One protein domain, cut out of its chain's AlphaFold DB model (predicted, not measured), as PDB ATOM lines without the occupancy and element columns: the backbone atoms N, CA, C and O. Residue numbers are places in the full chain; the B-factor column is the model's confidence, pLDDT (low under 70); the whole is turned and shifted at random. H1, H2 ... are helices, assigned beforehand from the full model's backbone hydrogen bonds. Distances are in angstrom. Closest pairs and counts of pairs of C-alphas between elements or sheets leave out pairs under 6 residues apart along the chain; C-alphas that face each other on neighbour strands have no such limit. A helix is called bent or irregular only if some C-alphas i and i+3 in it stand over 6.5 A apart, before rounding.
ATOM      1  N   TRP A 102     -37.441  15.997  40.579       89.62
ATOM      2  CA  TRP A 102     -37.666  14.951  39.586       89.62
ATOM      3  C   TRP A 102     -37.202  13.574  40.071       89.62
ATOM      4  O   TRP A 102     -36.176  13.430  40.740       89.62
ATOM      5  N   THR A 103     -37.978  12.559  39.703       88.50
ATOM      6  CA  THR A 103     -37.688  11.135  39.888       88.50
ATOM      7  C   THR A 103     -37.322  10.525  38.536       88.50
ATOM      8  O   THR A 103     -37.535  11.153  37.499       88.50
ATOM      9  N   SER A 104     -36.836   9.285  38.518       88.00
ATOM     10  CA  SER A 104     -36.505   8.582  37.271       88.00
ATOM     11  C   SER A 104     -37.662   8.552  36.253       88.00
ATOM     12  O   SER A 104     -37.403   8.681  35.060       88.00
ATOM     13  N   SER A 105     -38.931   8.479  36.688       85.94
ATOM     14  CA  SER A 105     -40.089   8.570  35.774       85.94
ATOM     15  C   SER A 105     -40.147   9.938  35.092       85.94
ATOM     16  O   SER A 105     -40.033  10.026  33.873       85.94
ATOM     17  N   HIS A 106     -40.158  11.013  35.890       87.25
ATOM     18  CA  HIS A 106     -40.192  12.393  35.401       87.25
ATOM     19  C   HIS A 106     -39.014  12.718  34.465       87.25
ATOM     20  O   HIS A 106     -39.174  13.428  33.475       87.25
ATOM     21  N   ILE A 107     -37.825  12.174  34.757       87.62
ATOM     22  CA  ILE A 107     -36.637  12.321  33.907       87.62
ATOM     23  C   ILE A 107     -36.843  11.598  32.574       87.62
ATOM     24  O   ILE A 107     -36.579  12.193  31.535       87.62
ATOM     25  N   ASN A 108     -37.341  10.356  32.574       86.56
ATOM     26  CA  ASN A 108     -37.629   9.609  31.345       86.56
ATOM     27  C   ASN A 108     -38.713  10.281  30.488       86.56
ATOM     28  O   ASN A 108     -38.589  10.315  29.266       86.56
ATOM     29  N   GLU A 109     -39.742  10.852  31.111       84.69
ATOM     30  CA  GLU A 109     -40.818  11.598  30.448       84.69
ATOM     31  C   GLU A 109     -40.279  12.877  29.790       84.69
ATOM     32  O   GLU A 109     -40.445  13.069  28.583       84.69
ATOM     33  N   TRP A 110     -39.537  13.698  30.543       87.06
ATOM     34  CA  TRP A 110     -38.860  14.894  30.032       87.06
ATOM     35  C   TRP A 110     -37.880  14.565  28.898       87.06
ATOM     36  O   TRP A 110     -37.850  15.244  27.871       87.06
ATOM     37  N   ILE A 111     -37.120  13.480  29.038       85.56
ATOM     38  CA  ILE A 111     -36.196  12.986  28.017       85.56
ATOM     39  C   ILE A 111     -36.959  12.538  26.761       85.56
ATOM     40  O   ILE A 111     -36.628  12.982  25.662       85.56
ATOM     41  N   SER A 112     -38.030  11.756  26.908       84.19
ATOM     42  CA  SER A 112     -38.913  11.302  25.819       84.19
ATOM     43  C   SER A 112     -39.652  12.446  25.112       84.19
ATOM     44  O   SER A 112     -40.002  12.326  23.935       84.19
ATOM     45  N   TRP A 113     -39.872  13.572  25.792       84.81
ATOM     46  CA  TRP A 113     -40.321  14.819  25.175       84.81
ATOM     47  C   TRP A 113     -39.179  15.520  24.421       84.81
ATOM     48  O   TRP A 113     -39.370  15.953  23.282       84.81
ATOM     49  N   CYS A 114     -37.973  15.575  24.995       84.25
ATOM     50  CA  CYS A 114     -36.802  16.192  24.366       84.25
ATOM     51  C   CYS A 114     -36.407  15.535  23.030       84.25
ATOM     52  O   CYS A 114     -36.042  16.256  22.104       84.25
ATOM     53  N   SER A 115     -36.515  14.206  22.863       84.44
ATOM     54  CA  SER A 115     -36.274  13.569  21.547       84.44
ATOM     55  C   SER A 115     -37.216  14.071  20.467       84.44
ATOM     56  O   SER A 115     -36.773  14.352  19.359       84.44
ATOM     57  N   ARG A 116     -38.510  14.173  20.777       83.94
ATOM     58  CA  ARG A 116     -39.540  14.611  19.823       83.94
ATOM     59  C   ARG A 116     -39.369  16.093  19.490       83.94
ATOM     60  O   ARG A 116     -39.475  16.481  18.335       83.94
ATOM     61  N   THR A 117     -39.049  16.888  20.507       81.50
ATOM     62  CA  THR A 117     -38.933  18.353  20.457       81.50
ATOM     63  C   THR A 117     -37.674  18.829  19.734       81.50
ATOM     64  O   THR A 117     -37.734  19.775  18.953       81.50
ATOM     65  N   PHE A 118     -36.534  18.179  19.986       82.00
ATOM     66  CA  PHE A 118     -35.221  18.579  19.471       82.00
ATOM     67  C   PHE A 118     -34.654  17.600  18.422       82.00
ATOM     68  O   PHE A 118     -33.515  17.758  17.999       82.00
ATOM     69  N   ALA A 119     -35.420  16.580  18.013       80.38
ATOM     70  CA  ALA A 119     -34.983  15.480  17.136       80.38
ATOM     71  C   ALA A 119     -33.762  14.677  17.659       80.38
ATOM     72  O   ALA A 119     -33.038  14.041  16.886       80.38
ATOM     73  N   ILE A 120     -33.542  14.675  18.981       79.88
ATOM     74  CA  ILE A 120     -32.374  14.063  19.633       79.88
ATOM     75  C   ILE A 120     -32.454  12.529  19.635       79.88
ATOM     76  O   ILE A 120     -33.458  11.929  20.032       79.88
ATOM     77  N   ARG A 121     -31.335  11.872  19.302       78.00
ATOM     78  CA  ARG A 121     -31.149  10.420  19.468       78.00
ATOM     79  C   ARG A 121     -30.770  10.070  20.911       78.00
ATOM     80  O   ARG A 121     -29.600  10.045  21.269       78.00
ATOM     81  N   LEU A 122     -31.764   9.724  21.723       68.56
ATOM     82  CA  LEU A 122     -31.607   9.440  23.161       68.56
ATOM     83  C   LEU A 122     -30.961   8.098  23.533       68.56
ATOM     84  O   LEU A 122     -30.804   7.830  24.722       68.56
ATOM     85  N   GLY A 123     -30.656   7.231  22.562       67.19
ATOM     86  CA  GLY A 123     -30.438   5.795  22.801       67.19
ATOM     87  C   GLY A 123     -29.358   5.444  23.834       67.19
ATOM     88  O   GLY A 123     -29.510   4.462  24.555       67.19
ATOM     89  N   SER A 124     -28.295   6.247  23.940       68.50
ATOM     90  CA  SER A 124     -27.298   6.145  25.018       68.50
ATOM     91  C   SER A 124     -27.672   6.978  26.246       68.50
ATOM     92  O   SER A 124     -27.498   6.525  27.373       68.50
ATOM     93  N   ILE A 125     -28.205   8.183  26.025       75.56
ATOM     94  CA  ILE A 125     -28.433   9.213  27.044       75.56
ATOM     95  C   ILE A 125     -29.362   8.704  28.152       75.56
ATOM     96  O   ILE A 125     -28.973   8.712  29.317       75.56
ATOM     97  N   ALA A 126     -30.557   8.211  27.808       75.88
ATOM     98  CA  ALA A 126     -31.572   7.822  28.797       75.88
ATOM     99  C   ALA A 126     -31.092   6.728  29.775       75.88
ATOM    100  O   ALA A 126     -31.515   6.698  30.925       75.88
ATOM    101  N   THR A 127     -30.173   5.867  29.330       78.81
ATOM    102  CA  THR A 127     -29.614   4.749  30.108       78.81
ATOM    103  C   THR A 127     -28.507   5.182  31.078       78.81
ATOM    104  O   THR A 127     -28.236   4.480  32.048       78.81
ATOM    105  N   ILE A 128     -27.842   6.313  30.811       83.75
ATOM    106  CA  ILE A 128     -26.678   6.799  31.578       83.75
ATOM    107  C   ILE A 128     -27.078   7.917  32.561       83.75
ATOM    108  O   ILE A 128     -26.344   8.207  33.506       83.75
ATOM    109  N   LEU A 129     -28.239   8.551  32.365       85.56
ATOM    110  CA  LEU A 129     -28.704   9.629  33.235       85.56
ATOM    111  C   LEU A 129     -29.013   9.157  34.669       85.56
ATOM    112  O   LEU A 129     -29.478   8.035  34.880       85.56
ATOM    113  N   PRO A 130     -28.788  10.027  35.672       86.62
ATOM    114  CA  PRO A 130     -29.059   9.701  37.062       86.62
ATOM    115  C   PRO A 130     -30.558   9.557  37.343       86.62
ATOM    116  O   PRO A 130     -31.408  10.174  36.703       86.62
ATOM    117  N   SER A 131     -30.873   8.777  38.377       86.25
ATOM    118  CA  SER A 131     -32.254   8.459  38.764       86.25
ATOM    119  C   SER A 131     -32.984   9.581  39.519       86.25
ATOM    120  O   SER A 131     -34.193   9.476  39.747       86.25
ATOM    121  N   THR A 132     -32.278  10.648  39.917       89.56
ATOM    122  CA  THR A 132     -32.852  11.778  40.660       89.56
ATOM    123  C   THR A 132     -32.505  13.131  40.046       89.56
ATOM    124  O   THR A 132     -31.393  13.382  39.581       89.56
ATOM    125  N   GLY A 133     -33.455  14.064  40.116       87.94
ATOM    126  CA  GLY A 133     -33.294  15.424  39.604       87.94
ATOM    127  C   GLY A 133     -32.210  16.242  40.317       87.94
ATOM    128  O   GLY A 133     -31.597  17.129  39.727       87.94
ATOM    129  N   LYS A 134     -31.895  15.910  41.577       88.50
ATOM    130  CA  LYS A 134     -30.787  16.537  42.319       88.50
ATOM    131  C   LYS A 134     -29.419  16.174  41.753       88.50
ATOM    132  O   LYS A 134     -28.536  17.025  41.742       88.50
ATOM    133  N   GLU A 135     -29.234  14.927  41.336       89.75
ATOM    134  CA  GLU A 135     -28.011  14.464  40.676       89.75
ATOM    135  C   GLU A 135     -27.950  15.002  39.242       89.75
ATOM    136  O   GLU A 135     -26.912  15.494  38.812       89.75
ATOM    137  N   LEU A 136     -29.092  15.023  38.545       88.88
ATOM    138  CA  LEU A 136     -29.242  15.600  37.205       88.88
ATOM    139  C   LEU A 136     -28.772  17.067  37.143       88.88
ATOM    140  O   LEU A 136     -28.092  17.473  36.204       88.88
ATOM    141  N   LEU A 137     -29.086  17.844  38.185       88.19
ATOM    142  CA  LEU A 137     -28.672  19.240  38.365       88.19
ATOM    143  C   LEU A 137     -27.238  19.436  38.894       88.19
ATOM    144  O   LEU A 137     -26.792  20.581  38.980       88.19
ATOM    145  N   GLN A 138     -26.542  18.366  39.291       88.75
ATOM    146  CA  GLN A 138     -25.121  18.397  39.666       88.75
ATOM    147  C   GLN A 138     -24.192  18.095  38.486       88.75
ATOM    148  O   GLN A 138     -23.000  18.384  38.564       88.75
ATOM    149  N   LEU A 139     -24.718  17.531  37.395       87.56
ATOM    150  CA  LEU A 139     -23.954  17.314  36.171       87.56
ATOM    151  C   LEU A 139     -23.470  18.651  35.591       87.56
ATOM    152  O   LEU A 139     -24.237  19.605  35.471       87.56
ATOM    153  N   THR A 140     -22.200  18.704  35.199       87.50
ATOM    154  CA  THR A 140     -21.642  19.823  34.430       87.50
ATOM    155  C   THR A 140     -22.010  19.689  32.953       87.50
ATOM    156  O   THR A 140     -22.322  18.596  32.477       87.50
ATOM    157  N   LEU A 141     -21.921  20.783  32.194       86.12
ATOM    158  CA  LEU A 141     -22.096  20.769  30.739       86.12
ATOM    159  C   LEU A 141     -21.180  19.738  30.056       86.12
ATOM    160  O   LEU A 141     -21.618  19.079  29.117       86.12
ATOM    161  N   GLN A 142     -19.953  19.558  30.558       85.88
ATOM    162  CA  GLN A 142     -19.036  18.530  30.068       85.88
ATOM    163  C   GLN A 142     -19.604  17.122  30.285       85.88
ATOM    164  O   GLN A 142     -19.692  16.368  29.325       85.88
ATOM    165  N   ASN A 143     -20.094  16.789  31.487       88.56
ATOM    166  CA  ASN A 143     -20.705  15.478  31.743       88.56
ATOM    167  C   ASN A 143     -21.882  15.209  30.787       88.56
ATOM    168  O   ASN A 143     -22.049  14.099  30.291       88.56
ATOM    169  N   TRP A 144     -22.696  16.228  30.500       88.00
ATOM    170  CA  TRP A 144     -23.770  16.122  29.512       88.00
ATOM    171  C   TRP A 144     -23.242  15.862  28.095       88.00
ATOM    172  O   TRP A 144     -23.799  15.026  27.383       88.00
ATOM    173  N   GLN A 145     -22.167  16.540  27.691       87.38
ATOM    174  CA  GLN A 145     -21.500  16.324  26.403       87.38
ATOM    175  C   GLN A 145     -20.826  14.945  26.309       87.38
ATOM    176  O   GLN A 145     -20.874  14.329  25.249       87.38
ATOM    177  N   ASP A 146     -20.290  14.406  27.402       86.75
ATOM    178  CA  ASP A 146     -19.723  13.052  27.437       86.75
ATOM    179  C   ASP A 146     -20.815  11.969  27.300       86.75
ATOM    180  O   ASP A 146     -20.603  10.938  26.663       86.75
ATOM    181  N   ILE A 147     -22.014  12.213  27.846       86.81
ATOM    182  CA  ILE A 147     -23.169  11.298  27.769       86.81
ATOM    183  C   ILE A 147     -23.874  11.357  26.398       86.81
ATOM    184  O   ILE A 147     -24.347  10.333  25.889       86.81
ATOM    185  N   GLY A 148     -24.002  12.557  25.820       81.69
ATOM    186  CA  GLY A 148     -24.899  12.835  24.690       81.69
ATOM    187  C   GLY A 148     -24.319  13.674  23.549       81.69
ATOM    188  O   GLY A 148     -25.075  14.093  22.674       81.69
ATOM    189  N   GLY A 149     -23.019  13.961  23.546       84.88
ATOM    190  CA  GLY A 149     -22.366  14.799  22.538       84.88
ATOM    191  C   GLY A 149     -22.944  16.216  22.466       84.88
ATOM    192  O   GLY A 149     -23.275  16.837  23.479       84.88
ATOM    193  N   SER A 150     -23.112  16.722  21.243       83.19
ATOM    194  CA  SER A 150     -23.797  17.992  20.956       83.19
ATOM    195  C   SER A 150     -25.182  18.076  21.600       83.19
ATOM    196  O   SER A 150     -25.546  19.110  22.167       83.19
ATOM    197  N   GLU A 151     -25.926  16.971  21.568       85.44
ATOM    198  CA  GLU A 151     -27.313  16.900  22.027       85.44
ATOM    199  C   GLU A 151     -27.414  16.994  23.551       85.44
ATOM    200  O   GLU A 151     -28.298  17.665  24.082       85.44
ATOM    201  N   GLY A 152     -26.451  16.406  24.265       86.19
ATOM    202  CA  GLY A 152     -26.322  16.564  25.712       86.19
ATOM    203  C   GLY A 152     -26.188  18.033  26.123       86.19
ATOM    204  O   GLY A 152     -26.840  18.474  27.068       86.19
ATOM    205  N   GLY A 153     -25.442  18.833  25.356       86.69
ATOM    206  CA  GLY A 153     -25.343  20.278  25.580       86.69
ATOM    207  C   GLY A 153     -26.659  21.042  25.365       86.69
ATOM    208  O   GLY A 153     -26.885  22.073  26.000       86.69
ATOM    209  N   ILE A 154     -27.557  20.550  24.504       87.25
ATOM    210  CA  ILE A 154     -28.913  21.106  24.340       87.25
ATOM    211  C   ILE A 154     -29.761  20.786  25.579       87.25
ATOM    212  O   ILE A 154     -30.372  21.693  26.146       87.25
ATOM    213  N   LEU A 155     -29.728  19.531  26.044       88.38
ATOM    214  CA  LEU A 155     -30.430  19.087  27.254       88.38
ATOM    215  C   LEU A 155     -29.968  19.854  28.504       88.38
ATOM    216  O   LEU A 155     -30.808  20.324  29.268       88.38
ATOM    217  N   ALA A 156     -28.657  20.054  28.672       89.12
ATOM    218  CA  ALA A 156     -28.072  20.813  29.781       89.12
ATOM    219  C   ALA A 156     -28.594  22.258  29.842       89.12
ATOM    220  O   ALA A 156     -29.088  22.699  30.883       89.12
ATOM    221  N   ARG A 157     -28.552  22.979  28.710       87.19
ATOM    222  CA  ARG A 157     -29.072  24.355  28.606       87.19
ATOM    223  C   ARG A 157     -30.570  24.425  28.888       87.19
ATOM    224  O   ARG A 157     -31.021  25.334  29.583       87.19
ATOM    225  N   HIS A 158     -31.340  23.466  28.377       88.00
ATOM    226  CA  HIS A 158     -32.777  23.420  28.618       88.00
ATOM    227  C   HIS A 158     -33.097  23.136  30.099       88.00
ATOM    228  O   HIS A 158     -33.898  23.852  30.693       88.00
ATOM    229  N   LEU A 159     -32.399  22.194  30.741       88.81
ATOM    230  CA  LEU A 159     -32.538  21.910  32.174       88.81
ATOM    231  C   LEU A 159     -32.172  23.119  33.057       88.81
ATOM    232  O   LEU A 159     -32.861  23.404  34.040       88.81
ATOM    233  N   ALA A 160     -31.121  23.857  32.693       87.12
ATOM    234  CA  ALA A 160     -30.736  25.094  33.368       87.12
ATOM    235  C   ALA A 160     -31.843  26.154  33.299       87.12
ATOM    236  O   ALA A 160     -32.152  26.807  34.298       87.12
ATOM    237  N   HIS A 161     -32.465  26.289  32.125       85.06
ATOM    238  CA  HIS A 161     -33.584  27.194  31.899       85.06
ATOM    239  C   HIS A 161     -34.821  26.798  32.723       85.06
ATOM    240  O   HIS A 161     -35.418  27.664  33.358       85.06
ATOM    241  N   LEU A 162     -35.154  25.504  32.800       85.62
ATOM    242  CA  LEU A 162     -36.246  25.003  33.649       85.62
ATOM    243  C   LEU A 162     -36.012  25.316  35.132       85.62
ATOM    244  O   LEU A 162     -36.899  25.839  35.805       85.62
ATOM    245  N   ARG A 163     -34.794  25.091  35.643       85.25
ATOM    246  CA  ARG A 163     -34.454  25.456  37.027       85.25
ATOM    247  C   ARG A 163     -34.545  26.960  37.272       85.25
ATOM    248  O   ARG A 163     -35.022  27.367  38.334       85.25
ATOM    249  N   LEU A 164     -34.100  27.774  36.316       84.12
ATOM    250  CA  LEU A 164     -34.187  29.229  36.402       84.12
ATOM    251  C   LEU A 164     -35.648  29.701  36.448       84.12
ATOM    252  O   LEU A 164     -35.963  30.536  37.288       84.12
ATOM    253  N   GLN A 165     -36.538  29.136  35.624       82.88
ATOM    254  CA  GLN A 165     -37.973  29.445  35.679       82.88
ATOM    255  C   GLN A 165     -38.599  29.036  37.022       82.88
ATOM    256  O   GLN A 165     -39.253  29.849  37.666       82.88
ATOM    257  N   ALA A 166     -38.344  27.810  37.487       82.00
ATOM    258  CA  ALA A 166     -38.991  27.271  38.683       82.00
ATOM    259  C   ALA A 166     -38.488  27.860  40.014       82.00
ATOM    260  O   ALA A 166     -39.208  27.832  41.011       82.00
ATOM    261  N   THR A 167     -37.241  28.345  40.069       80.94
ATOM    262  CA  THR A 167     -36.593  28.751  41.336       80.94
ATOM    263  C   THR A 167     -35.946  30.134  41.318       80.94
ATOM    264  O   THR A 167     -35.520  30.612  42.368       80.94
ATOM    265  N   GLY A 168     -35.792  30.765  40.151       81.50
ATOM    266  CA  GLY A 168     -34.968  31.968  39.981       81.50
ATOM    267  C   GLY A 168     -33.455  31.733  40.130       81.50
ATOM    268  O   GLY A 168     -32.679  32.678  40.002       81.50
ATOM    269  N   VAL A 169     -33.002  30.498  40.391       79.00
ATOM    270  CA  VAL A 169     -31.585  30.187  40.635       79.00
ATOM    271  C   VAL A 169     -30.858  29.869  39.328       79.00
ATOM    272  O   VAL A 169     -31.127  28.861  38.672       79.00
ATOM    273  N   TYR A 170     -29.868  30.696  38.995       77.75
ATOM    274  CA  TYR A 170     -28.968  30.473  37.865       77.75
ATOM    275  C   TYR A 170     -28.032  29.275  38.101       77.75
ATOM    276  O   TYR A 170     -27.471  29.115  39.187       77.75
ATOM    277  N   THR A 171     -27.830  28.442  37.076       75.50
ATOM    278  CA  THR A 171     -26.931  27.273  37.121       75.50
ATOM    279  C   THR A 171     -25.770  27.425  36.133       75.50
ATOM    280  O   THR A 171     -25.849  26.929  35.011       75.50
ATOM    281  N   PRO A 172     -24.656  28.074  36.531       71.75
ATOM    282  CA  PRO A 172     -23.540  28.329  35.616       71.75
ATOM    283  C   PRO A 172     -22.905  27.036  35.082       71.75
ATOM    284  O   PRO A 172     -22.524  26.982  33.920       71.75
ATOM    285  N   GLY A 173     -22.867  25.966  35.887       72.62
ATOM    286  CA  GLY A 173     -22.283  24.677  35.492       72.62
ATOM    287  C   GLY A 173     -22.984  23.967  34.323       72.62
ATOM    288  O   GLY A 173     -22.379  23.088  33.719       72.62
ATOM    289  N   LEU A 174     -24.218  24.353  33.980       76.19
ATOM    290  CA  LEU A 174     -24.971  23.853  32.818       76.19
ATOM    291  C   LEU A 174     -24.943  24.822  31.618       76.19
ATOM    292  O   LEU A 174     -25.421  24.481  30.538       76.19
ATOM    293  N   LEU A 175     -24.411  26.032  31.816       69.62
ATOM    294  CA  LEU A 175     -24.475  27.169  30.890       69.62
ATOM    295  C   LEU A 175     -23.088  27.720  30.533       69.62
ATOM    296  O   LEU A 175     -22.976  28.863  30.101       69.62
ATOM    297  N   GLN A 176     -22.031  26.929  30.726       61.44
ATOM    298  CA  GLN A 176     -20.671  27.321  30.364       61.44
ATOM    299  C   GLN A 176     -20.521  27.353  28.838       61.44
ATOM    300  O   GLN A 176     -20.127  26.377  28.203       61.44
ATOM    301  N   GLU A 177     -20.878  28.486  28.241       52.72
ATOM    302  CA  GLU A 177     -20.550  28.789  26.859       52.72
ATOM    303  C   GLU A 177     -19.022  28.831  26.738       52.72
ATOM    304  O   GLU A 177     -18.354  29.611  27.418       52.72
TER     305      GLU A 177
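This is residues 102 to 177 of the 190 residues of the protein "PNT domain-containing protein" of Solenopsis invicta (UniProt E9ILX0). Picture a long helix, H4, that turns sharply back near residue 148 into a narrow V, with helix H1 standing crosswise near its second run and two short helices, H2 and H3, on the stretch that leads from H1 to H4. H2 packs on the turn of the V, H3 is near the first turns of H1, and the last residues, 168 to 177, fold back toward the residues where H4 begins. The contacts between the helices are few, and H2 with H4 is the one pair that touches. The printed part has 76 residues with four named helices in the order H1, H2, H3, H4 and no named strand, and its class is all helix. The whole is compact, with a radius of gyration of the C-alphas of 11.3 A, and its rounded outline spans 30 by 26 by 21 A.

Begin at Trp 102 and go two residues on to C-alpha 104 at (-36.505, 8.582, 37.271), where H1 begins. H1 holds residues 104 to 118 and is 20.5 A long from first to last C-alpha; watch z fall until you reach C-alpha 118 at (-35.221, 18.579, 19.471). After a short link of 6 residues comes H2, residues 125 to 128, four residues over 5.4 A. A tight link of 4 residues leads to H3, residues 133 to 136, which measures 4.7 A from first to last C-alpha. Another tight link of 4 residues brings you to H4, residues 141 to 167, the longest helix with 27 residues; its first and last C-alphas are 19.7 A apart, and it ends with C-alpha 167 at (-36.593, 28.751, 41.336). Look at residues 147 to 150 within it: H4 is irregular there, with C-alphas 147 and 150 at 9.6 A from each other, and it has a kink of 139 degrees near residue 148.

Start from H1 and look for its neighbours in space. H1 is close to H2 but not clearly touching it; their closest C-alphas are those of Asn 108 and Ala 126, 6.8 A apart. H1 is also close to H3 but not clearly touching it, with the C-alphas of Ile 107 and Gly 133 the closest at 7.3 A. Between H1 and H4 the closest C-alphas are those of Cys 114 and Leu 155, 7.6 A apart, and these two helices are close but not clearly touching. Their lines stand at 75 degrees, about perpendicular, though the line of H4 is a rough one. H2 and H4 touch, with 4 pairs of C-alphas within 8 A, and the closest are those of Ile 125 and Gly 148 at 5.6 A. H4 touches H2 with residues 147 to 152 alone. H2 and H3 are apart, and so are H3 and H4. In the backbone, 10 of 11 pairs of O i and N i+4 are within hydrogen-bond range in H1 and 21 of 23 in H4; H2 and H3 are too short for such a pair, and each has its 1 pair of O i and N i+3 within range.

The two C-alphas farthest apart are those of Gly 123 and Gly 168, at 31.6 A. From C-alpha 102 to C-alpha 177, at (-20.550, 28.789, 26.859), the distance is 25.4 A. The printed residues run from 102 to 177 without a gap, and no link between the named helices is long. Read the B-factor column for the model's confidence: the mean pLDDT of the printed part is 83.0, and the values under 70 stand at residues 122 to 124, just before H2, and at residues 175 to 177, where the printed part ends.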